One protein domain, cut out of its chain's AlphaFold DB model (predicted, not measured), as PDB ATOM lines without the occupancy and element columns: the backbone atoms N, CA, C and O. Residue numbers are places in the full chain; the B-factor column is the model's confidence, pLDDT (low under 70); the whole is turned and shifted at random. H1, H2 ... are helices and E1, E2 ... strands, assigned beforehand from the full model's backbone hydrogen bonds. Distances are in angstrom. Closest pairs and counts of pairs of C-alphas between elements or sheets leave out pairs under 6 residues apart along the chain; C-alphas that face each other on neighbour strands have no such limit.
ATOM      1  N   ASP A  27     118.985 128.570 156.398       72.19
ATOM      2  CA  ASP A  27     120.311 129.060 156.056       72.19
ATOM      3  C   ASP A  27     120.706 130.170 157.045       72.19
ATOM      4  O   ASP A  27     120.244 131.305 156.969       72.19
ATOM      5  N   VAL A  28     121.490 129.795 158.063       79.88
ATOM      6  CA  VAL A  28     121.855 130.695 159.154       79.88
ATOM      7  C   VAL A  28     122.999 131.543 158.641       79.88
ATOM      8  O   VAL A  28     124.079 131.022 158.333       79.88
ATOM      9  N   ARG A  29     122.782 132.852 158.559       86.75
ATOM     10  CA  ARG A  29     123.831 133.808 158.219       86.75
ATOM     11  C   ARG A  29     124.346 134.515 159.455       86.75
ATOM     12  O   ARG A  29     123.593 135.168 160.167       86.75
ATOM     13  N   ALA A  30     125.661 134.453 159.634       90.00
ATOM     14  CA  ALA A  30     126.354 135.292 160.596       90.00
ATOM     15  C   ALA A  30     126.395 136.744 160.089       90.00
ATOM     16  O   ALA A  30     126.806 137.005 158.954       90.00
ATOM     17  N   ALA A  31     126.007 137.684 160.943       94.00
ATOM     18  CA  ALA A  31     125.986 139.117 160.685       94.00
ATOM     19  C   ALA A  31     126.494 139.899 161.908       94.00
ATOM     20  O   ALA A  31     126.627 139.373 163.013       94.00
ATOM     21  N   THR A  32     126.810 141.180 161.712       96.12
ATOM     22  CA  THR A  32     127.140 142.089 162.822       96.12
ATOM     23  C   THR A  32     125.924 142.938 163.145       96.12
ATOM     24  O   THR A  32     125.337 143.534 162.245       96.12
ATOM     25  N   ALA A  33     125.578 143.033 164.425       97.00
ATOM     26  CA  ALA A  33     124.499 143.879 164.906       97.00
ATOM     27  C   ALA A  33     124.997 144.915 165.915       97.00
ATOM     28  O   ALA A  33     125.984 144.697 166.622       97.00
ATOM     29  N   VAL A  34     124.308 146.049 165.984       98.06
ATOM     30  CA  VAL A  34     124.542 147.106 166.969       98.06
ATOM     31  C   VAL A  34     123.297 147.267 167.820       98.06
ATOM     32  O   VAL A  34     122.204 147.436 167.294       98.06
ATOM     33  N   VAL A  35     123.447 147.247 169.141       97.94
ATOM     34  CA  VAL A  35     122.315 147.465 170.052       97.94
ATOM     35  C   VAL A  35     121.855 148.914 169.954       97.94
ATOM     36  O   VAL A  35     122.606 149.824 170.298       97.94
ATOM     37  N   ILE A  36     120.626 149.135 169.496       97.88
ATOM     38  CA  ILE A  36     120.035 150.477 169.376       97.88
ATOM     39  C   ILE A  36     119.131 150.817 170.555       97.88
ATOM     40  O   ILE A  36     118.950 151.992 170.869       97.88
ATOM     41  N   ARG A  37     118.576 149.802 171.223       97.50
ATOM     42  CA  ARG A  37     117.801 149.970 172.451       97.50
ATOM     43  C   ARG A  37     117.967 148.746 173.332       97.50
ATOM     44  O   ARG A  37     117.760 147.627 172.872       97.50
ATOM     45  N   THR A  38     118.281 148.969 174.601       96.69
ATOM     46  CA  THR A  38     118.302 147.886 175.588       96.69
ATOM     47  C   THR A  38     116.942 147.713 176.263       96.69
ATOM     48  O   THR A  38     116.210 148.684 176.473       96.69
ATOM     49  N   ALA A  39     116.602 146.471 176.595       95.69
ATOM     50  CA  ALA A  39     115.468 146.118 177.431       95.69
ATOM     51  C   ALA A  39     115.931 145.518 178.765       95.69
ATOM     52  O   ALA A  39     116.886 144.740 178.838       95.69
ATOM     53  N   ASP A  40     115.195 145.836 179.829       93.62
ATOM     54  CA  ASP A  40     115.437 145.275 181.154       93.62
ATOM     55  C   ASP A  40     115.027 143.799 181.212       93.62
ATOM     56  O   ASP A  40     113.853 143.454 181.059       93.62
ATOM     57  N   CYS A  41     115.970 142.924 181.566       92.94
ATOM     58  CA  CYS A  41     115.741 141.483 181.736       92.94
ATOM     59  C   CYS A  41     114.718 141.102 182.826       92.94
ATOM     60  O   CYS A  41     114.445 139.920 183.033       92.94
ATOM     61  N   GLY A  42     114.175 142.071 183.569       91.12
ATOM     62  CA  GLY A  42     113.204 141.834 184.638       91.12
ATOM     63  C   GLY A  42     111.794 141.484 184.149       91.12
ATOM     64  O   GLY A  42     110.967 141.070 184.960       91.12
ATOM     65  N   VAL A  43     111.507 141.647 182.853       89.56
ATOM     66  CA  VAL A  43     110.184 141.401 182.261       89.56
ATOM     67  C   VAL A  43     110.221 140.154 181.377       89.56
ATOM     68  O   VAL A  43     111.162 139.934 180.617       89.56
ATOM     69  N   ALA A  44     109.180 139.322 181.466       90.00
ATOM     70  CA  ALA A  44     109.044 138.154 180.605       90.00
ATOM     71  C   ALA A  44     108.950 138.584 179.132       90.00
ATOM     72  O   ALA A  44     108.101 139.399 178.780       90.00
ATOM     73  N   GLY A  45     109.819 138.026 178.286       86.81
ATOM     74  CA  GLY A  45     109.889 138.381 176.867       86.81
ATOM     75  C   GLY A  45     110.619 139.696 176.574       86.81
ATOM     76  O   GLY A  45     110.496 140.201 175.465       86.81
ATOM     77  N   ALA A  46     111.365 140.258 177.531       92.56
ATOM     78  CA  ALA A  46     112.238 141.396 177.257       92.56
ATOM     79  C   ALA A  46     113.302 141.032 176.209       92.56
ATOM     80  O   ALA A  46     113.993 140.019 176.347       92.56
ATOM     81  N   ARG A  47     113.423 141.872 175.180       95.31
ATOM     82  CA  ARG A  47     114.349 141.714 174.056       95.31
ATOM     83  C   ARG A  47     115.022 143.044 173.753       95.31
ATOM     84  O   ARG A  47     114.353 144.076 173.710       95.31
ATOM     85  N   ASP A  48     116.338 143.018 173.584       96.62
ATOM     86  CA  ASP A  48     117.085 144.174 173.098       96.62
ATOM     87  C   ASP A  48     116.756 144.387 171.615       96.62
ATOM     88  O   ASP A  48     116.634 143.431 170.853       96.62
ATOM     89  N   ARG A  49     116.648 145.642 171.182       96.88
ATOM     90  CA  ARG A  49     116.464 145.967 169.768       96.88
ATOM     91  C   ARG A  49     117.812 146.289 169.156       96.88
ATOM     92  O   ARG A  49     118.579 147.095 169.701       96.88
ATOM     93  N   VAL A  50     118.105 145.657 168.030       97.62
ATOM     94  CA  VAL A  50     119.400 145.751 167.365       97.62
ATOM     95  C   VAL A  50     119.232 146.167 165.912       97.62
ATOM     96  O   VAL A  50     118.259 145.821 165.254       97.62
ATOM     97  N   GLU A  51     120.199 146.918 165.409       97.31
ATOM     98  CA  GLU A  51     120.350 147.203 163.990       97.31
ATOM     99  C   GLU A  51     121.371 146.219 163.423       97.31
ATOM    100  O   GLU A  51     122.554 146.249 163.771       97.31
ATOM    101  N   VAL A  52     120.898 145.299 162.592       95.94
ATOM    102  CA  VAL A  52     121.690 144.240 161.974       95.94
ATOM    103  C   VAL A  52     122.154 144.711 160.609       95.94
ATOM    104  O   VAL A  52     121.363 145.192 159.800       95.94
ATOM    105  N   GLN A  53     123.444 144.553 160.341       94.75
ATOM    106  CA  GLN A  53     124.009 144.808 159.028       94.75
ATOM    107  C   GLN A  53     124.024 143.509 158.221       94.75
ATOM    108  O   GLN A  53     124.865 142.635 158.449       94.75
ATOM    109  N   LEU A  54     123.106 143.404 157.263       90.69
ATOM    110  CA  LEU A  54     123.023 142.299 156.311       90.69
ATOM    111  C   LEU A  54     123.412 142.822 154.930       90.69
ATOM    112  O   LEU A  54     122.761 143.700 154.367       90.69
ATOM    113  N   ASP A  55     124.511 142.294 154.397       88.56
ATOM    114  CA  ASP A  55     125.091 142.718 153.123       88.56
ATOM    115  C   ASP A  55     125.385 144.234 153.068       88.56
ATOM    116  O   ASP A  55     126.424 144.688 153.552       88.56
ATOM    117  N   ALA A  56     124.491 145.023 152.464       90.69
ATOM    118  CA  ALA A  56     124.607 146.478 152.327       90.69
ATOM    119  C   ALA A  56     123.436 147.245 152.967       90.69
ATOM    120  O   ALA A  56     123.357 148.467 152.823       90.69
ATOM    121  N   GLU A  57     122.545 146.539 153.657       92.38
ATOM    122  CA  GLU A  57     121.343 147.091 154.267       92.38
ATOM    123  C   GLU A  57     121.430 146.982 155.793       92.38
ATOM    124  O   GLU A  57     122.042 146.067 156.349       92.38
ATOM    125  N   PHE A  58     120.853 147.975 156.463       93.38
ATOM    126  CA  PHE A  58     120.692 147.986 157.909       93.38
ATOM    127  C   PHE A  58     119.228 147.723 158.211       93.38
ATOM    128  O   PHE A  58     118.350 148.404 157.675       93.38
ATOM    129  N   LEU A  59     118.982 146.721 159.042       93.94
ATOM    130  CA  LEU A  59     117.650 146.242 159.359       93.94
ATOM    131  C   LEU A  59     117.478 146.215 160.872       93.94
ATOM    132  O   LEU A  59     118.348 145.725 161.587       93.94
ATOM    133  N   GLU A  60     116.368 146.749 161.367       95.19
ATOM    134  CA  GLU A  60     116.034 146.611 162.782       95.19
ATOM    135  C   GLU A  60     115.456 145.221 163.046       95.19
ATOM    136  O   GLU A  60     114.555 144.778 162.336       95.19
ATOM    137  N   ALA A  61     115.962 144.564 164.082       95.25
ATOM    138  CA  ALA A  61     115.520 143.251 164.520       95.25
ATOM    139  C   ALA A  61     115.491 143.175 166.052       95.25
ATOM    140  O   ALA A  61     116.183 143.933 166.746       95.25
ATOM    141  N   ASP A  62     114.717 142.231 166.573       95.38
ATOM    142  CA  ASP A  62     114.673 141.941 168.001       95.38
ATOM    143  C   ASP A  62     115.685 140.842 168.334       95.38
ATOM    144  O   ASP A  62     115.604 139.707 167.860       95.38
ATOM    145  N   LEU A  63     116.654 141.174 169.186       95.06
ATOM    146  CA  LEU A  63     117.612 140.213 169.710       95.06
ATOM    147  C   LEU A  63     116.932 139.371 170.789       95.06
ATOM    148  O   LEU A  63     116.407 139.902 171.770       95.06
ATOM    149  N   VAL A  64     117.009 138.045 170.667       92.88
ATOM    150  CA  VAL A  64     116.530 137.088 171.682       92.88
ATOM    151  C   VAL A  64     117.510 137.022 172.866       92.88
ATOM    152  O   VAL A  64     118.023 135.973 173.252       92.88
ATOM    153  N   ALA A  65     117.815 138.189 173.426       92.12
ATOM    154  CA  ALA A  65     118.609 138.415 174.617       92.12
ATOM    155  C   ALA A  65     118.292 139.815 175.176       92.12
ATOM    156  O   ALA A  65     117.688 140.645 174.503       92.12
ATOM    157  N   CYS A  66     118.695 140.075 176.415       94.75
ATOM    158  CA  CYS A  66     118.447 141.340 177.103       94.75
ATOM    159  C   CYS A  66     119.687 141.774 177.896       94.75
ATOM    160  O   CYS A  66     120.543 140.944 178.227       94.75
ATOM    161  N   GLY A  67     119.758 143.059 178.245       95.12
ATOM    162  CA  GLY A  67     120.786 143.605 179.136       95.12
ATOM    163  C   GLY A  67     122.119 143.950 178.464       95.12
ATOM    164  O   GLY A  67     123.117 144.153 179.162       95.12
ATOM    165  N   HIS A  68     122.165 144.033 177.133       96.19
ATOM    166  CA  HIS A  68     123.344 144.537 176.431       96.19
ATOM    167  C   HIS A  68     123.406 146.065 176.475       96.19
ATOM    168  O   HIS A  68     122.394 146.758 176.481       96.19
ATOM    169  N   THR A  69     124.616 146.622 176.484       97.00
ATOM    170  CA  THR A  69     124.795 148.078 176.461       97.00
ATOM    171  C   THR A  69     124.423 148.648 175.092       97.00
ATOM    172  O   THR A  69     124.838 148.112 174.066       97.00
ATOM    173  N   GLU A  70     123.698 149.765 175.061       97.38
ATOM    174  CA  GLU A  70     123.427 150.489 173.814       97.38
ATOM    175  C   GLU A  70     124.735 150.877 173.102       97.38
ATOM    176  O   GLU A  70     125.714 151.305 173.720       97.38
ATOM    177  N   GLY A  71     124.770 150.683 171.786       97.38
ATOM    178  CA  GLY A  71     125.951 150.846 170.943       97.38
ATOM    179  C   GLY A  71     126.931 149.667 170.969       97.38
ATOM    180  O   GLY A  71     127.927 149.702 170.239       97.38
ATOM    181  N   ALA A  72     126.682 148.621 171.769       97.06
ATOM    182  CA  ALA A  72     127.495 147.410 171.735       97.06
ATOM    183  C   ALA A  72     127.378 146.724 170.369       97.06
ATOM    184  O   ALA A  72     126.290 146.615 169.806       97.06
ATOM    185  N   ARG A  73     128.516 146.255 169.848       97.25
ATOM    186  CA  ARG A  73     128.585 145.463 168.616       97.25
ATOM    187  C   ARG A  73     128.578 143.988 168.973       97.25
ATOM    188  O   ARG A  73     129.422 143.560 169.760       97.25
ATOM    189  N   LEU A  74     127.655 143.244 168.388       96.50
ATOM    190  CA  LEU A  74     127.431 141.832 168.651       96.50
ATOM    191  C   LEU A  74     127.548 141.053 167.342       96.50
ATOM    192  O   LEU A  74     127.131 141.532 166.287       96.50
ATOM    193  N   GLU A  75     128.118 139.855 167.414       95.62
ATOM    194  CA  GLU A  75     127.983 138.874 166.338       95.62
ATOM    195  C   GLU A  75     126.660 138.143 166.549       95.62
ATOM    196  O   GLU A  75     126.394 137.625 167.640       95.62
ATOM    197  N   VAL A  76     125.820 138.151 165.521       94.62
ATOM    198  CA  VAL A  76     124.485 137.561 165.549       94.62
ATOM    199  C   VAL A  76     124.309 136.594 164.394       94.62
ATOM    200  O   VAL A  76     124.943 136.725 163.350       94.62
ATOM    201  N   ASP A  77     123.415 135.648 164.594       92.25
ATOM    202  CA  ASP A  77     122.970 134.686 163.605       92.25
ATOM    203  C   ASP A  77     121.533 135.045 163.204       92.25
ATOM    204  O   ASP A  77     120.661 135.223 164.062       92.25
ATOM    205  N   VAL A  78     121.303 135.164 161.897       89.25
ATOM    206  CA  VAL A  78     120.014 135.502 161.281       89.25
ATOM    207  C   VAL A  78     119.525 134.302 160.483       89.25
ATOM    208  O   VAL A  78     120.293 133.724 159.710       89.25
ATOM    209  N   ILE A  79     118.260 133.924 160.660       85.94
ATOM    210  CA  ILE A  79     117.636 132.838 159.903       85.94
ATOM    211  C   ILE A  79     117.058 133.427 158.610       85.94
ATOM    212  O   ILE A  79     116.188 134.291 158.658       85.94
ATOM    213  N   GLU A  80     117.528 132.975 157.440       78.44
ATOM    214  CA  GLU A  80     117.085 133.523 156.142       78.44
ATOM    215  C   GLU A  80     115.566 133.407 155.910       78.44
ATOM    216  O   GLU A  80     114.991 134.272 155.255       78.44
ATOM    217  N   ALA A  81     114.908 132.395 156.487       74.56
ATOM    218  CA  ALA A  81     113.456 132.227 156.387       74.56
ATOM    219  C   ALA A  81     112.674 133.414 156.982       74.56
ATOM    220  O   ALA A  81     111.617 133.767 156.458       74.56
ATOM    221  N   ASP A  82     113.215 134.060 158.019       74.12
ATOM    222  CA  ASP A  82     112.568 135.192 158.691       74.12
ATOM    223  C   ASP A  82     112.696 136.487 157.869       74.12
ATOM    224  O   ASP A  82     111.885 137.402 158.009       74.12
ATOM    225  N   LEU A  83     113.671 136.561 156.951       77.31
ATOM    226  CA  LEU A  83     113.846 137.703 156.043       77.31
ATOM    227  C   LEU A  83     112.789 137.741 154.929       77.31
ATOM    228  O   LEU A  83     112.557 138.797 154.340       77.31
ATOM    229  N   GLU A  84     112.176 136.600 154.601       77.25
ATOM    230  CA  GLU A  84     111.127 136.506 153.576       77.25
ATOM    231  C   GLU A  84     109.723 136.792 154.135       77.25
ATOM    232  O   GLU A  84     108.792 137.053 153.367       77.25
ATOM    233  N   SER A  85     109.557 136.749 155.459       74.12
ATOM    234  CA  SER A  85     108.312 137.095 156.143       74.12
ATOM    235  C   SER A  85     108.241 138.588 156.467       74.12
ATOM    236  O   SER A  85     109.192 139.160 156.981       74.12
ATOM    237  N   ASP A  86     107.077 139.214 156.265       73.88
ATOM    238  CA  ASP A  86     106.774 140.578 156.752       73.88
ATOM    239  C   ASP A  86     106.623 140.654 158.299       73.88
ATOM    240  O   ASP A  86     106.049 141.607 158.833       73.88
ATOM    241  N   GLU A  87     107.060 139.625 159.031       78.81
ATOM    242  CA  GLU A  87     106.986 139.544 160.492       78.81
ATOM    243  C   GLU A  87     108.222 140.195 161.141       78.81
ATOM    244  O   GLU A  87     109.218 140.490 160.482       78.81
ATOM    245  N   GLU A  88     108.135 140.501 162.437       81.38
ATOM    246  CA  GLU A  88     109.234 141.139 163.170       81.38
ATOM    247  C   GLU A  88     110.415 140.160 163.260       81.38
ATOM    248  O   GLU A  88     110.277 139.056 163.784       81.38
ATOM    249  N   ILE A  89     111.556 140.548 162.687       88.06
ATOM    250  CA  ILE A  89     112.705 139.659 162.498       88.06
ATOM    251  C   ILE A  89     113.363 139.399 163.848       88.06
ATOM    252  O   ILE A  89     113.785 140.331 164.539       88.06
ATOM    253  N   GLU A  90     113.470 138.125 164.212       89.94
ATOM    254  CA  GLU A  90     114.198 137.688 165.398       89.94
ATOM    255  C   GLU A  90     115.650 137.371 165.034       89.94
ATOM    256  O   GLU A  90     115.946 136.768 164.001       89.94
ATOM    257  N   VAL A  91     116.581 137.785 165.891       92.75
ATOM    258  CA  VAL A  91     117.998 137.441 165.753       92.75
ATOM    259  C   VAL A  91     118.549 136.863 167.041       92.75
ATOM    260  O   VAL A  91     118.138 137.218 168.148       92.75
ATOM    261  N   TRP A  92     119.523 135.974 166.903       92.62
ATOM    262  CA  TRP A  92     120.158 135.291 168.025       92.62
ATOM    263  C   TRP A  92     121.625 135.677 168.104       92.62
ATOM    264  O   TRP A  92     122.236 136.040 167.105       92.62
ATOM    265  N   LEU A  93     122.223 135.578 169.289       92.50
ATOM    266  CA  LEU A  93     123.675 135.702 169.402       92.50
ATOM    267  C   LEU A  93     124.351 134.579 168.604       92.50
ATOM    268  O   LEU A  93     123.830 133.463 168.513       92.50
ATOM    269  N   ALA A  94     125.520 134.872 168.039       88.56
ATOM    270  CA  ALA A  94     126.270 133.896 167.260       88.56
ATOM    271  C   ALA A  94     126.510 132.609 168.069       88.56
ATOM    272  O   ALA A  94     127.014 132.635 169.197       88.56
ATOM    273  N   GLY A  95     126.122 131.470 167.497       79.75
ATOM    274  CA  GLY A  95     126.205 130.160 168.141       79.75
ATOM    275  C   GLY A  95     125.086 129.852 169.143       79.75
ATOM    276  O   GLY A  95     125.084 128.754 169.700       79.75
ATOM    277  N   THR A  96     124.130 130.765 169.360       77.56
ATOM    278  CA  THR A  96     122.936 130.537 170.196       77.56
ATOM    279  C   THR A  96     121.647 130.424 169.389       77.56
ATOM    280  O   THR A  96     120.594 130.211 169.985       77.56
ATOM    281  N   ALA A  97     121.701 130.529 168.055       66.88
ATOM    282  CA  ALA A  97     120.548 130.424 167.147       66.88
ATOM    283  C   ALA A  97     119.856 129.050 167.125       66.88
ATOM    284  O   ALA A  97     119.023 128.754 166.270       66.88
ATOM    285  N   THR A  98     120.178 128.165 168.062       55.88
ATOM    286  CA  THR A  98     119.606 126.828 168.133       55.88
ATOM    287  C   THR A  98     118.226 126.864 168.789       55.88
ATOM    288  O   THR A  98     118.045 126.411 169.915       55.88
ATOM    289  N   GLY A  99     117.234 127.343 168.036       51.78
ATOM    290  CA  GLY A  99     115.835 126.914 168.173       51.78
ATOM    291  C   GLY A  99     115.614 125.460 167.711       51.78
ATOM    292  O   GLY A  99     114.539 124.896 167.892       51.78
ATOM    293  N   GLY A 100     116.638 124.813 167.141       51.78
ATOM    294  CA  GLY A 100     116.694 123.359 166.987       51.78
ATOM    295  C   GLY A 100     117.235 122.689 168.258       51.78
ATOM    296  O   GLY A 100     118.090 123.283 168.907       51.78
ATOM    297  N   PRO A 101     116.817 121.445 168.585       48.56
ATOM    298  CA  PRO A 101     117.208 120.764 169.822       48.56
ATOM    299  C   PRO A 101     118.716 120.845 170.010       48.56
ATOM    300  O   PRO A 101     119.458 120.554 169.057       48.56
ATOM    301  N   ASP A 102     119.127 121.259 171.208       50.84
ATOM    302  CA  ASP A 102     120.517 121.500 171.586       50.84
ATOM    303  C   ASP A 102     121.357 120.289 171.126       50.84
ATOM    304  O   ASP A 102     120.911 119.142 171.279       50.84
ATOM    305  N   PRO A 103     122.537 120.451 170.504       55.81
ATOM    306  CA  PRO A 103     123.404 119.311 170.195       55.81
ATOM    307  C   PRO A 103     123.599 118.371 171.401       55.81
ATOM    308  O   PRO A 103     123.683 117.151 171.212       55.81
ATOM    309  N   GLY A 104     123.572 118.905 172.631       56.69
ATOM    310  CA  GLY A 104     123.535 118.123 173.867       56.69
ATOM    311  C   GLY A 104     122.254 117.295 174.046       56.69
ATOM    312  O   GLY A 104     122.330 116.118 174.404       56.69
ATOM    313  N   GLU A 105     121.083 117.848 173.729       57.31
ATOM    314  CA  GLU A 105     119.798 117.136 173.730       57.31
ATOM    315  C   GLU A 105     119.703 116.085 172.620       57.31
ATOM    316  O   GLU A 105     119.161 114.997 172.822       57.31
ATOM    317  N   ARG A 106     120.290 116.348 171.449       61.78
ATOM    318  CA  ARG A 106     120.382 115.347 170.374       61.78
ATOM    319  C   ARG A 106     121.257 114.176 170.804       61.78
ATOM    320  O   ARG A 106     120.882 113.020 170.602       61.78
ATOM    321  N   MET A 107     122.404 114.450 171.429       71.56
ATOM    322  CA  MET A 107     123.260 113.402 171.984       71.56
ATOM    323  C   MET A 107     122.579 112.656 173.128       71.56
ATOM    324  O   MET A 107     122.675 111.432 173.169       71.56
ATOM    325  N   SER A 108     121.854 113.342 174.014       73.12
ATOM    326  CA  SER A 108     121.131 112.683 175.101       73.12
ATOM    327  C   SER A 108     120.034 111.763 174.555       73.12
ATOM    328  O   SER A 108     119.967 110.607 174.969       73.12
ATOM    329  N   ALA A 109     119.266 112.198 173.550       73.19
ATOM    330  CA  ALA A 109     118.255 111.378 172.885       73.19
ATOM    331  C   ALA A 109     118.868 110.150 172.190       73.19
ATOM    332  O   ALA A 109     118.356 109.035 172.326       73.19
ATOM    333  N   VAL A 110     119.999 110.321 171.494       78.50
ATOM    334  CA  VAL A 110     120.733 109.211 170.862       78.50
ATOM    335  C   VAL A 110     121.260 108.234 171.914       78.50
ATOM    336  O   VAL A 110     121.062 107.027 171.780       78.50
ATOM    337  N   LEU A 111     121.886 108.728 172.983       82.25
ATOM    338  CA  LEU A 111     122.398 107.895 174.072       82.25
ATOM    339  C   LEU A 111     121.270 107.149 174.792       82.25
ATOM    340  O   LEU A 111     121.433 105.974 175.117       82.25
ATOM    341  N   LEU A 112     120.113 107.784 174.980       84.06
ATOM    342  CA  LEU A 112     118.935 107.181 175.602       84.06
ATOM    343  C   LEU A 112     118.337 106.086 174.704       84.06
ATOM    344  O   LEU A 112     118.006 105.004 175.193       84.06
ATOM    345  N   ALA A 113     118.300 106.297 173.386       84.50
ATOM    346  CA  ALA A 113     117.905 105.268 172.424       84.50
ATOM    347  C   ALA A 113     118.881 104.073 172.415       84.50
ATOM    348  O   ALA A 113     118.449 102.916 172.428       84.50
ATOM    349  N   VAL A 114     120.194 104.333 172.451       88.19
ATOM    350  CA  VAL A 114     121.235 103.292 172.535       88.19
ATOM    351  C   VAL A 114     121.134 102.521 173.853       88.19
ATOM    352  O   VAL A 114     121.183 101.288 173.847       88.19
ATOM    353  N   ALA A 115     120.925 103.214 174.974       89.50
ATOM    354  CA  ALA A 115     120.724 102.599 176.282       89.50
ATOM    355  C   ALA A 115     119.457 101.727 176.312       89.50
ATOM    356  O   ALA A 115     119.496 100.600 176.807       89.50
ATOM    357  N   GLY A 116     118.357 102.197 175.713       90.19
ATOM    358  CA  GLY A 116     117.119 101.431 175.571       90.19
ATOM    359  C   GLY A 116     117.305 100.153 174.747       90.19
ATOM    360  O   GLY A 116     116.865  99.076 175.159       90.19
ATOM    361  N   LEU A 117     118.024 100.236 173.622       89.00
ATOM    362  CA  LEU A 117     118.369  99.074 172.796       89.00
ATOM    363  C   LEU A 117     119.258  98.072 173.544       89.00
ATOM    364  O   LEU A 117     119.004  96.865 173.489       89.00
ATOM    365  N   ALA A 118     120.261  98.558 174.277       86.25
ATOM    366  CA  ALA A 118     121.133  97.718 175.093       86.25
ATOM    367  C   ALA A 118     120.354  97.009 176.216       86.25
ATOM    368  O   ALA A 118     120.502  95.799 176.405       86.25
ATOM    369  N   GLY A 119     119.464  97.729 176.907       87.69
ATOM    370  CA  GLY A 119     118.598  97.177 177.950       87.69
ATOM    371  C   GLY A 119     117.633  96.113 177.419       87.69
ATOM    372  O   GLY A 119     117.513  95.035 178.005       87.69
ATOM    373  N   ALA A 120     117.005  96.358 176.265       83.69
ATOM    374  CA  ALA A 120     116.122  95.386 175.619       83.69
ATOM    375  C   ALA A 120     116.875  94.114 175.189       83.69
ATOM    376  O   ALA A 120     116.383  92.999 175.390       83.69
ATOM    377  N   ALA A 121     118.089  94.256 174.646       84.81
ATOM    378  CA  ALA A 121     118.933  93.120 174.279       84.81
ATOM    379  C   ALA A 121     119.322  92.275 175.505       84.81
ATOM    380  O   ALA A 121     119.234  91.042 175.463       84.81
ATOM    381  N   LEU A 122     119.683  92.928 176.614       84.88
ATOM    382  CA  LEU A 122     119.996  92.263 177.878       84.88
ATOM    383  C   LEU A 122     118.776  91.513 178.439       84.88
ATOM    384  O   LEU A 122     118.887  90.348 178.828       84.88
ATOM    385  N   ALA A 123     117.596  92.140 178.418       86.75
ATOM    386  CA  ALA A 123     116.351  91.529 178.878       86.75
ATOM    387  C   ALA A 123     115.984  90.274 178.067       86.75
ATOM    388  O   ALA A 123     115.540  89.281 178.639       86.75
ATOM    389  N   VAL A 124     116.224  90.263 176.750       84.75
ATOM    390  CA  VAL A 124     116.009  89.074 175.902       84.75
ATOM    391  C   VAL A 124     117.014  87.958 176.213       84.75
ATOM    392  O   VAL A 124     116.660  86.777 176.159       84.75
ATOM    393  N   LEU A 125     118.260  88.304 176.544       84.19
ATOM    394  CA  LEU A 125     119.296  87.340 176.928       84.19
ATOM    395  C   LEU A 125     118.980  86.656 178.263       84.19
ATOM    396  O   LEU A 125     119.080  85.432 178.353       84.19
TER     397      LEU A 125
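Overview. This is residues 27 to 125 of the 249 residues of an uncharacterized protein of Actinoalloteichus sp. GBA129-24 (UniProt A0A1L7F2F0). A small closed barrel of five strands, E1 to E5, has one long helix, H2, whose residues 103 to 108 and 110 to 125 stick out from it as an arm. The short H1 sits on the barrel. The printed part has 99 residues, with two named helices and five named strands that follow along the chain as E1 E2 E3 E4 H1 E5 H2, and its class is mixed, helices and strands. Round the mixed ring run E1 E2 E3 E5 E4 and back to E1. The whole is only just extended, close to loose, with a radius of gyration of the C-alphas of 19.3 A and spans of 64 by 32 by 23 A.

Arrangement. E1, residues 28 to 37, bends by 64 degrees at residue 31 and forms a hairpin with E2, residues 48 to 54; N 34 and O 51 are within hydrogen-bond range at 2.8 A. E2 and E3, residues 57 to 63, form another hairpin, with N 52 and O 59 at 2.8 A. E1, E2 and E3 are a meander, each strand the antiparallel neighbour of the one before. E4, residues 73 to 79, antiparallel to E1 with N 31 and O 76 at 2.8 A, completes a Greek key, the first of four strands neighbouring the fourth. H1, residues 80 to 83, is on the barrel. E5, residues 90 to 93, has staggered pairing: parallel to E3, N 91 and O 62 at 2.9 A; antiparallel to E4, N 77 and O 92 at 2.8 A. H2, residues 103 to 125, is not on the barrel. Every O i to N i+4 pair of H2 is within hydrogen-bond range; H1 is too short for one.

Along the chain. E1 begins at C-alpha 28 (121.855, 130.695, 159.154) and is 23.8 A long. H2, 32.9 A long, ends at C-alpha 125 (119.296, 87.340, 176.928).

Size, cuts and confidence. The C-alphas farthest apart, of Ala 56 and Leu 125, are 64.3 A apart. The printed part has no cut and no long link. Residues 97 to 106 have pLDDT under 70.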